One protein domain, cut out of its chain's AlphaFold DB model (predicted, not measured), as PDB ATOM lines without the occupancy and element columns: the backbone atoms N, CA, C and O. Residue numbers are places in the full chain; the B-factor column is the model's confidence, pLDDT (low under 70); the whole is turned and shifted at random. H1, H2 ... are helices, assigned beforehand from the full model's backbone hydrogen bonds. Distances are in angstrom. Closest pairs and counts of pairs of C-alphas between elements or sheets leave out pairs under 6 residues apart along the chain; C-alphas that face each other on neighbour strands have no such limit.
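AT A GLANCE: This is residues 40 to 107 and 222 to 235 of the 247 residues of an uncharacterized protein of Aureobasidium namibiae CBS 147.97 (UniProt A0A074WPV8). A long helix, H2, and a shorter one, H1, meet near their ends as a V; the unnamed residues 222 to 235 run through its opening alongside H2, and residues 101 to 107 stick out as a free arm. The 82 printed residues hold two named helices, H1 then H2, and no named strand. The class is all helix, though under half of the residues, 40, are in named elements. The whole is loose, with a radius of gyration of the C-alphas of 14.7 A and spans of 42 by 32 by 21 A.

HOW THE PARTS SIT: Start from H2, residues 66 to 90, and look back to H1, residues 50 to 64. They are close but not clearly touching; their closest C-alphas, those of Tyr 69 and Arg 61, are 5.5 A apart. They run opposite ways at a steep tilt of 58 degrees. In H1 and H2 every O i to N i+4 pair is within hydrogen-bond range.

IN THESE COORDINATES: Find C-alpha 66 at (240.664, 162.622, 181.338); H2 runs 36.0 A to C-alpha 90 at (221.997, 135.290, 195.572). H1 begins at C-alpha 50, (230.425, 166.940, 198.593), and measures 20.6 A.

THE WHOLE: The link from H1 to H2 is tight. Residues 108 to 221 are not printed; C-alphas 107 and 222 are 24.0 A apart across the cut. Look for pLDDT under 70 at residue 40 and residues 96 to 107.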
ATOM      1  N   VAL A  40     228.790 144.335 199.809       68.44
ATOM      2  CA  VAL A  40     228.995 145.331 198.744       68.44
ATOM      3  C   VAL A  40     230.266 146.121 199.044       68.44
ATOM      4  O   VAL A  40     230.383 146.745 200.106       68.44
ATOM      5  N   ARG A  41     231.226 146.134 198.112       78.75
ATOM      6  CA  ARG A  41     232.491 146.847 198.296       78.75
ATOM      7  C   ARG A  41     232.230 148.324 198.578       78.75
ATOM      8  O   ARG A  41     231.559 149.029 197.826       78.75
ATOM      9  N   LYS A  42     232.825 148.817 199.663       82.69
ATOM     10  CA  LYS A  42     232.811 150.238 200.008       82.69
ATOM     11  C   LYS A  42     233.949 150.970 199.302       82.69
ATOM     12  O   LYS A  42     235.105 150.555 199.400       82.69
ATOM     13  N   PHE A  43     233.641 152.083 198.644       84.88
ATOM     14  CA  PHE A  43     234.632 152.927 197.983       84.88
ATOM     15  C   PHE A  43     235.000 154.103 198.888       84.88
ATOM     16  O   PHE A  43     234.160 154.656 199.595       84.88
ATOM     17  N   ALA A  44     236.258 154.550 198.836       84.12
ATOM     18  CA  ALA A  44     236.728 155.681 199.648       84.12
ATOM     19  C   ALA A  44     235.934 156.980 199.400       84.12
ATOM     20  O   ALA A  44     235.912 157.877 200.243       84.12
ATOM     21  N   ILE A  45     235.302 157.081 198.229       84.50
ATOM     22  CA  ILE A  45     234.483 158.214 197.806       84.50
ATOM     23  C   ILE A  45     233.121 158.248 198.512       84.50
ATOM     24  O   ILE A  45     232.575 159.336 198.679       84.50
ATOM     25  N   ASP A  46     232.608 157.115 198.991       84.38
ATOM     26  CA  ASP A  46     231.312 157.043 199.679       84.38
ATOM     27  C   ASP A  46     231.307 157.862 200.977       84.38
ATOM     28  O   ASP A  46     230.318 158.504 201.317       84.38
ATOM     29  N   ASP A  47     232.443 157.885 201.678       86.06
ATOM     30  CA  ASP A  47     232.617 158.609 202.943       86.06
ATOM     31  C   ASP A  47     232.974 160.093 202.745       86.06
ATOM     32  O   ASP A  47     233.198 160.836 203.709       86.06
ATOM     33  N   MET A  48     233.090 160.553 201.496       90.50
ATOM     34  CA  MET A  48     233.399 161.946 201.200       90.50
ATOM     35  C   MET A  48     232.124 162.786 201.185       90.50
ATOM     36  O   MET A  48     231.214 162.554 200.392       90.50
ATOM     37  N   ASN A  49     232.103 163.847 201.994       91.62
ATOM     38  CA  ASN A  49     231.138 164.925 201.788       91.62
ATOM     39  C   ASN A  49     231.361 165.602 200.420       91.62
ATOM     40  O   ASN A  49     232.426 165.471 199.811       91.62
ATOM     41  N   ASP A  50     230.382 166.370 199.946       90.31
ATOM     42  CA  ASP A  50     230.425 166.940 198.593       90.31
ATOM     43  C   ASP A  50     231.622 167.858 198.333       90.31
ATOM     44  O   ASP A  50     232.181 167.847 197.236       90.31
ATOM     45  N   ALA A  51     232.056 168.631 199.331       92.94
ATOM     46  CA  ALA A  51     233.228 169.490 199.191       92.94
ATOM     47  C   ALA A  51     234.505 168.656 198.994       92.94
ATOM     48  O   ALA A  51     235.294 168.919 198.083       92.94
ATOM     49  N   LYS A  52     234.678 167.607 199.807       94.31
ATOM     50  CA  LYS A  52     235.806 166.676 199.719       94.31
ATOM     51  C   LYS A  52     235.775 165.892 198.411       94.31
ATOM     52  O   LYS A  52     236.817 165.750 197.778       94.31
ATOM     53  N   PHE A  53     234.598 165.453 197.972       93.38
ATOM     54  CA  PHE A  53     234.428 164.786 196.686       93.38
ATOM     55  C   PHE A  53     234.821 165.695 195.520       93.38
ATOM     56  O   PHE A  53     235.590 165.273 194.663       93.38
ATOM     57  N   ARG A  54     234.355 166.951 195.492       93.19
ATOM     58  CA  ARG A  54     234.706 167.903 194.424       93.19
ATOM     59  C   ARG A  54     236.207 168.178 194.374       93.19
ATOM     60  O   ARG A  54     236.779 168.198 193.287       93.19
ATOM     61  N   LEU A  55     236.851 168.339 195.531       94.88
ATOM     62  CA  LEU A  55     238.302 168.509 195.597       94.88
ATOM     63  C   LEU A  55     239.036 167.260 195.090       94.88
ATOM     64  O   LEU A  55     239.945 167.371 194.269       94.88
ATOM     65  N   HIS A  56     238.612 166.075 195.536       94.38
ATOM     66  CA  HIS A  56     239.163 164.799 195.086       94.38
ATOM     67  C   HIS A  56     238.979 164.596 193.578       94.38
ATOM     68  O   HIS A  56     239.911 164.178 192.902       94.38
ATOM     69  N   HIS A  57     237.809 164.938 193.039       94.56
ATOM     70  CA  HIS A  57     237.504 164.895 191.612       94.56
ATOM     71  C   HIS A  57     238.496 165.739 190.805       94.56
ATOM     72  O   HIS A  57     239.125 165.216 189.888       94.56
ATOM     73  N   VAL A  58     238.679 167.011 191.176       96.00
ATOM     74  CA  VAL A  58     239.609 167.918 190.483       96.00
ATOM     75  C   VAL A  58     241.047 167.401 190.570       96.00
ATOM     76  O   VAL A  58     241.733 167.340 189.553       96.00
ATOM     77  N   ALA A  59     241.492 166.986 191.759       96.25
ATOM     78  CA  ALA A  59     242.855 166.506 191.977       96.25
ATOM     79  C   ALA A  59     243.149 165.197 191.221       96.25
ATOM     80  O   ALA A  59     244.153 165.103 190.520       96.25
ATOM     81  N   ALA A  60     242.264 164.202 191.323       94.75
ATOM     82  CA  ALA A  60     242.430 162.911 190.660       94.75
ATOM     83  C   ALA A  60     242.372 163.044 189.135       94.75
ATOM     84  O   ALA A  60     243.181 162.434 188.438       94.75
ATOM     85  N   ARG A  61     241.465 163.878 188.610       96.19
ATOM     86  CA  ARG A  61     241.385 164.161 187.174       96.19
ATOM     87  C   ARG A  61     242.663 164.825 186.661       96.19
ATOM     88  O   ARG A  61     243.194 164.400 185.641       96.19
ATOM     89  N   ALA A  62     243.184 165.819 187.383       96.06
ATOM     90  CA  ALA A  62     244.430 166.491 187.016       96.06
ATOM     91  C   ALA A  62     245.649 165.551 187.051       96.06
ATOM     92  O   ALA A  62     246.548 165.692 186.228       96.06
ATOM     93  N   LEU A  63     245.674 164.592 187.985       96.88
ATOM     94  CA  LEU A  63     246.761 163.620 188.122       96.88
ATOM     95  C   LEU A  63     246.734 162.534 187.033       96.88
ATOM     96  O   LEU A  63     247.784 162.155 186.525       96.88
ATOM     97  N   LEU A  64     245.550 162.006 186.714       95.69
ATOM     98  CA  LEU A  64     245.385 160.836 185.841       95.69
ATOM     99  C   LEU A  64     245.199 161.196 184.360       95.69
ATOM    100  O   LEU A  64     245.469 160.367 183.490       95.69
ATOM    101  N   GLY A  65     244.726 162.411 184.074       95.75
ATOM    102  CA  GLY A  65     244.216 162.789 182.760       95.75
ATOM    103  C   GLY A  65     242.807 162.243 182.500       95.75
ATOM    104  O   GLY A  65     242.353 161.299 183.145       95.75
ATOM    105  N   ASP A  66     242.101 162.854 181.546       97.38
ATOM    106  CA  ASP A  66     240.664 162.622 181.338       97.38
ATOM    107  C   ASP A  66     240.323 161.166 180.992       97.38
ATOM    108  O   ASP A  66     239.396 160.614 181.577       97.38
ATOM    109  N   VAL A  67     241.087 160.527 180.098       96.44
ATOM    110  CA  VAL A  67     240.833 159.140 179.664       96.44
ATOM    111  C   VAL A  67     240.969 158.166 180.834       96.44
ATOM    112  O   VAL A  67     240.024 157.458 181.160       96.44
ATOM    113  N   SER A  68     242.113 158.182 181.523       97.31
ATOM    114  CA  SER A  68     242.364 157.297 182.667       97.31
ATOM    115  C   SER A  68     241.407 157.569 183.828       97.31
ATOM    116  O   SER A  68     241.003 156.646 184.533       97.31
ATOM    117  N   TYR A  69     241.028 158.834 184.036       96.31
ATOM    118  CA  TYR A  69     240.049 159.213 185.050       96.31
ATOM    119  C   TYR A  69     238.655 158.655 184.738       96.31
ATOM    120  O   TYR A  69     237.995 158.152 185.645       96.31
ATOM    121  N   ILE A  70     238.215 158.718 183.476       96.56
ATOM    122  CA  ILE A  70     236.960 158.104 183.025       96.56
ATOM    123  C   ILE A  70     236.997 156.599 183.282       96.56
ATOM    124  O   ILE A  70     236.135 156.106 184.003       96.56
ATOM    125  N   THR A  71     238.027 155.900 182.793       96.12
ATOM    126  CA  THR A  71     238.155 154.443 182.946       96.12
ATOM    127  C   THR A  71     238.138 154.015 184.412       96.12
ATOM    128  O   THR A  71     237.456 153.059 184.766       96.12
ATOM    129  N   LEU A  72     238.835 154.747 185.290       94.50
ATOM    130  CA  LEU A  72     238.794 154.486 186.731       94.50
ATOM    131  C   LEU A  72     237.363 154.591 187.280       94.50
ATOM    132  O   LEU A  72     236.934 153.733 188.045       94.50
ATOM    133  N   ARG A  73     236.630 155.649 186.920       94.25
ATOM    134  CA  ARG A  73     235.272 155.886 187.430       94.25
ATOM    135  C   ARG A  73     234.253 154.905 186.872       94.25
ATOM    136  O   ARG A  73     233.368 154.502 187.617       94.25
ATOM    137  N   GLU A  74     234.376 154.533 185.604       93.44
ATOM    138  CA  GLU A  74     233.559 153.487 184.984       93.44
ATOM    139  C   GLU A  74     233.765 152.154 185.706       93.44
ATOM    140  O   GLU A  74     232.788 151.580 186.170       93.44
ATOM    141  N   ALA A  75     235.016 151.743 185.938       92.06
ATOM    142  CA  ALA A  75     235.320 150.502 186.650       92.06
ATOM    143  C   ALA A  75     234.799 150.488 188.101       92.06
ATOM    144  O   ALA A  75     234.317 149.465 188.581       92.06
ATOM    145  N   GLU A  76     234.874 151.614 188.822       92.69
ATOM    146  CA  GLU A  76     234.297 151.721 190.172       92.69
ATOM    147  C   GLU A  76     232.767 151.552 190.162       92.69
ATOM    148  O   GLU A  76     232.217 150.896 191.048       92.69
ATOM    149  N   MET A  77     232.077 152.145 189.182       91.56
ATOM    150  CA  MET A  77     230.622 152.016 189.033       91.56
ATOM    151  C   MET A  77     230.225 150.605 188.607       91.56
ATOM    152  O   MET A  77     229.360 150.020 189.245       91.56
ATOM    153  N   GLU A  78     230.901 150.039 187.608       90.06
ATOM    154  CA  GLU A  78     230.663 148.675 187.131       90.06
ATOM    155  C   GLU A  78     230.852 147.661 188.261       90.06
ATOM    156  O   GLU A  78     230.002 146.802 188.477       90.06
ATOM    157  N   GLN A  79     231.916 147.803 189.057       89.56
ATOM    158  CA  GLN A  79     232.127 146.929 190.205       89.56
ATOM    159  C   GLN A  79     230.998 147.058 191.239       89.56
ATOM    160  O   GLN A  79     230.559 146.053 191.793       89.56
ATOM    161  N   ARG A  80     230.486 148.271 191.492       88.56
ATOM    162  CA  ARG A  80     229.330 148.452 192.382       88.56
ATOM    163  C   ARG A  80     228.071 147.796 191.818       88.56
ATOM    164  O   ARG A  80     227.338 147.165 192.574       88.56
ATOM    165  N   GLU A  81     227.802 147.981 190.530       88.06
ATOM    166  CA  GLU A  81     226.649 147.385 189.853       88.06
ATOM    167  C   GLU A  81     226.721 145.859 189.924       88.06
ATOM    168  O   GLU A  81     225.743 145.229 190.316       88.06
ATOM    169  N   GLN A  82     227.886 145.268 189.654       87.25
ATOM    170  CA  GLN A  82     228.115 143.826 189.773       87.25
ATOM    171  C   GLN A  82     227.891 143.313 191.199       87.25
ATOM    172  O   GLN A  82     227.197 142.315 191.376       87.25
ATOM    173  N   ASP A  83     228.417 144.001 192.219       87.94
ATOM    174  CA  ASP A  83     228.231 143.607 193.621       87.94
ATOM    175  C   ASP A  83     226.743 143.594 194.018       87.94
ATOM    176  O   ASP A  83     226.286 142.694 194.726       87.94
ATOM    177  N   ILE A  84     225.972 144.587 193.564       87.06
ATOM    178  CA  ILE A  84     224.535 144.643 193.842       87.06
ATOM    179  C   ILE A  84     223.790 143.568 193.040       87.06
ATOM    180  O   ILE A  84     222.939 142.885 193.607       87.06
ATOM    181  N   TRP A  85     224.126 143.366 191.760       86.81
ATOM    182  CA  TRP A  85     223.523 142.321 190.923       86.81
ATOM    183  C   TRP A  85     223.731 140.945 191.545       86.81
ATOM    184  O   TRP A  85     222.778 140.177 191.669       86.81
ATOM    185  N   GLN A  86     224.953 140.664 191.995       86.31
ATOM    186  CA  GLN A  86     225.297 139.427 192.681       86.31
ATOM    187  C   GLN A  86     224.471 139.255 193.957       86.31
ATOM    188  O   GLN A  86     223.913 138.185 194.186       86.31
ATOM    189  N   TYR A  87     224.331 140.313 194.761       87.44
ATOM    190  CA  TYR A  87     223.498 140.263 195.959       87.44
ATOM    191  C   TYR A  87     222.040 139.923 195.632       87.44
ATOM    192  O   TYR A  87     221.470 139.036 196.269       87.44
ATOM    193  N   LEU A  88     221.430 140.607 194.659       86.88
ATOM    194  CA  LEU A  88     220.042 140.348 194.270       86.88
ATOM    195  C   LEU A  88     219.864 138.917 193.764       86.88
ATOM    196  O   LEU A  88     218.946 138.219 194.195       86.88
ATOM    197  N   TRP A  89     220.791 138.463 192.923       85.94
ATOM    198  CA  TRP A  89     220.802 137.108 192.392       85.94
ATOM    199  C   TRP A  89     220.914 136.047 193.489       85.94
ATOM    200  O   TRP A  89     220.186 135.054 193.462       85.94
ATOM    201  N   ASP A  90     221.792 136.241 194.473       86.88
ATOM    202  CA  ASP A  90     221.997 135.290 195.572       86.88
ATOM    203  C   ASP A  90     220.792 135.212 196.524       86.88
ATOM    204  O   ASP A  90     220.627 134.217 197.232       86.88
ATOM    205  N   HIS A  91     219.930 136.233 196.519       85.94
ATOM    206  CA  HIS A  91     218.746 136.327 197.378       85.94
ATOM    207  C   HIS A  91     217.419 136.089 196.644       85.94
ATOM    208  O   HIS A  91     216.360 136.238 197.259       85.94
ATOM    209  N   ASP A  92     217.466 135.688 195.368       87.81
ATOM    210  CA  ASP A  92     216.285 135.505 194.512       87.81
ATOM    211  C   ASP A  92     215.425 136.779 194.411       87.81
ATOM    212  O   ASP A  92     214.198 136.704 194.469       87.81
ATOM    213  N   LEU A  93     216.041 137.961 194.354       86.19
ATOM    214  CA  LEU A  93     215.324 139.236 194.337       86.19
ATOM    215  C   LEU A  93     215.272 139.829 192.929       86.19
ATOM    216  O   LEU A  93     216.304 140.079 192.311       86.19
ATOM    217  N   GLU A  94     214.066 140.155 192.484       83.88
ATOM    218  CA  GLU A  94     213.805 140.934 191.281       83.88
ATOM    219  C   GLU A  94     213.385 142.355 191.681       83.88
ATOM    220  O   GLU A  94     212.452 142.555 192.462       83.88
ATOM    221  N   CYS A  95     214.096 143.364 191.174       82.88
ATOM    222  CA  CYS A  95     213.886 144.770 191.526       82.88
ATOM    223  C   CYS A  95     213.640 145.603 190.251       82.88
ATOM    224  O   CYS A  95     214.610 146.042 189.629       82.88
ATOM    225  N   PRO A  96     212.375 145.871 189.871       68.94
ATOM    226  CA  PRO A  96     212.030 146.511 188.591       68.94
ATOM    227  C   PRO A  96     212.647 147.903 188.377       68.94
ATOM    228  O   PRO A  96     213.009 148.266 187.262       68.94
ATOM    229  N   ASP A  97     212.806 148.673 189.457       67.38
ATOM    230  CA  ASP A  97     213.229 150.081 189.403       67.38
ATOM    231  C   ASP A  97     214.743 150.282 189.587       67.38
ATOM    232  O   ASP A  97     215.216 151.414 189.719       67.38
ATOM    233  N   TRP A  98     215.526 149.205 189.678       64.88
ATOM    234  CA  TRP A  98     216.946 149.338 189.998       64.88
ATOM    235  C   TRP A  98     217.812 149.759 188.801       64.88
ATOM    236  O   TRP A  98     218.860 150.386 188.980       64.88
ATOM    237  N   ASP A  99     217.340 149.509 187.579       60.16
ATOM    238  CA  ASP A  99     217.952 149.999 186.342       60.16
ATOM    239  C   ASP A  99     217.687 151.514 186.197       60.16
ATOM    240  O   ASP A  99     216.843 152.000 185.441       60.16
ATOM    241  N   THR A 100     218.404 152.292 187.010       49.62
ATOM    242  CA  THR A 100     218.321 153.762 187.136       49.62
ATOM    243  C   THR A 100     218.955 154.516 185.968       49.62
ATOM    244  O   THR A 100     219.184 155.723 186.023       49.62
ATOM    245  N   ASP A 101     219.171 153.833 184.855       51.41
ATOM    246  CA  ASP A 101     219.621 154.418 183.602       51.41
ATOM    247  C   ASP A 101     218.429 154.593 182.620       51.41
ATOM    248  O   ASP A 101     218.588 154.749 181.406       51.41
ATOM    249  N   THR A 102     217.202 154.575 183.158       46.78
ATOM    250  CA  THR A 102     215.921 154.749 182.451       46.78
ATOM    251  C   THR A 102     215.535 156.208 182.203       46.78
ATOM    252  O   THR A 102     214.748 156.467 181.294       46.78
ATOM    253  N   GLU A 103     216.126 157.182 182.908       46.44
ATOM    254  CA  GLU A 103     215.723 158.600 182.804       46.44
ATOM    255  C   GLU A 103     215.939 159.229 181.415       46.44
ATOM    256  O   GLU A 103     215.437 160.316 181.152       46.44
ATOM    257  N   ASN A 104     216.679 158.578 180.513       47.31
ATOM    258  CA  ASN A 104     216.826 159.009 179.121       47.31
ATOM    259  C   ASN A 104     217.042 157.817 178.177       47.31
ATOM    260  O   ASN A 104     217.914 157.882 177.311       47.31
ATOM    261  N   ARG A 105     216.292 156.715 178.321       50.28
ATOM    262  CA  ARG A 105     216.143 155.829 177.157       50.28
ATOM    263  C   ARG A 105     215.226 156.560 176.183       50.28
ATOM    264  O   ARG A 105     214.087 156.842 176.555       50.28
ATOM    265  N   PRO A 106     215.677 156.901 174.963       52.44
ATOM    266  CA  PRO A 106     214.721 157.153 173.899       52.44
ATOM    267  C   PRO A 106     213.791 155.942 173.889       52.44
ATOM    268  O   PRO A 106     214.284 154.813 173.954       52.44
ATOM    269  N   LEU A 107     212.478 156.173 173.908       52.28
ATOM    270  CA  LEU A 107     211.506 155.132 173.600       52.28
ATOM    271  C   LEU A 107     211.854 154.650 172.194       52.28
ATOM    272  O   LEU A 107     211.450 155.254 171.205       52.28
ATOM    273  N   LYS A 222     229.474 164.852 187.947       91.06
ATOM    274  CA  LYS A 222     228.016 164.688 188.084       91.06
ATOM    275  C   LYS A 222     227.556 163.226 188.083       91.06
ATOM    276  O   LYS A 222     226.390 162.987 188.354       91.06
ATOM    277  N   ARG A 223     228.436 162.288 187.722       90.44
ATOM    278  CA  ARG A 223     228.202 160.838 187.778       90.44
ATOM    279  C   ARG A 223     229.407 160.174 188.434       90.44
ATOM    280  O   ARG A 223     230.550 160.481 188.084       90.44
ATOM    281  N   SER A 224     229.152 159.328 189.420       90.62
ATOM    282  CA  SER A 224     230.151 158.641 190.230       90.62
ATOM    283  C   SER A 224     229.561 157.396 190.889       90.62
ATOM    284  O   SER A 224     228.347 157.238 190.961       90.62
ATOM    285  N   VAL A 225     230.416 156.567 191.485       89.75
ATOM    286  CA  VAL A 225     229.987 155.385 192.251       89.75
ATOM    287  C   VAL A 225     229.023 155.691 193.413       89.75
ATOM    288  O   VAL A 225     228.284 154.810 193.830       89.75
ATOM    289  N   ARG A 226     228.956 156.941 193.904       86.94
ATOM    290  CA  ARG A 226     227.989 157.367 194.945       86.94
ATOM    291  C   ARG A 226     226.541 157.392 194.453       86.94
ATOM    292  O   ARG A 226     225.612 157.396 195.262       86.94
ATOM    293  N   ASP A 227     226.376 157.489 193.139       86.25
ATOM    294  CA  ASP A 227     225.079 157.587 192.481       86.25
ATOM    295  C   ASP A 227     224.500 156.187 192.205       86.25
ATOM    296  O   ASP A 227     223.286 156.040 192.102       86.25
ATOM    297  N   VAL A 228     225.352 155.153 192.192       86.56
ATOM    298  CA  VAL A 228     224.968 153.740 192.069       86.56
ATOM    299  C   VAL A 228     224.576 153.205 193.446       86.56
ATOM    300  O   VAL A 228     225.425 152.871 194.275       86.56
ATOM    301  N   LYS A 229     223.271 153.152 193.715       84.44
ATOM    302  CA  LYS A 229     222.726 152.737 195.014       84.44
ATOM    303  C   LYS A 229     222.077 151.364 194.937       84.44
ATOM    304  O   LYS A 229     221.542 150.979 193.903       84.44
ATOM    305  N   MET A 230     222.094 150.671 196.074       83.25
ATOM    306  CA  MET A 230     221.255 149.499 196.307       83.25
ATOM    307  C   MET A 230     219.787 149.871 196.051       83.25
ATOM    308  O   MET A 230     219.369 150.945 196.510       83.25
ATOM    309  N   PRO A 231     219.001 149.026 195.368       83.44
ATOM    310  CA  PRO A 231     217.580 149.276 195.243       83.44
ATOM    311  C   PRO A 231     216.886 149.182 196.598       83.44
ATOM    312  O   PRO A 231     217.389 148.595 197.559       83.44
ATOM    313  N   ASP A 232     215.698 149.770 196.666       85.25
ATOM    314  CA  ASP A 232     214.824 149.607 197.816       85.25
ATOM    315  C   ASP A 232     214.316 148.160 197.869       85.25
ATOM    316  O   ASP A 232     213.359 147.800 197.184       85.25
ATOM    317  N   LEU A 233     214.966 147.336 198.697       84.94
ATOM    318  CA  LEU A 233     214.673 145.906 198.823       84.94
ATOM    319  C   LEU A 233     213.224 145.619 199.236       84.94
ATOM    320  O   LEU A 233     212.722 144.535 198.965       84.94
ATOM    321  N   SER A 234     212.531 146.582 199.858       82.25
ATOM    322  CA  SER A 234     211.114 146.427 200.216       82.25
ATOM    323  C   SER A 234     210.177 146.410 199.004       82.25
ATOM    324  O   SER A 234     209.045 145.940 199.112       82.25
ATOM    325  N   LYS A 235     210.648 146.913 197.859       84.44
ATOM    326  CA  LYS A 235     209.926 146.928 196.584       84.44
ATOM    327  C   LYS A 235     210.305 145.767 195.671       84.44
ATOM    328  O   LYS A 235     209.703 145.624 194.614       84.44
TER     329      LYS A 235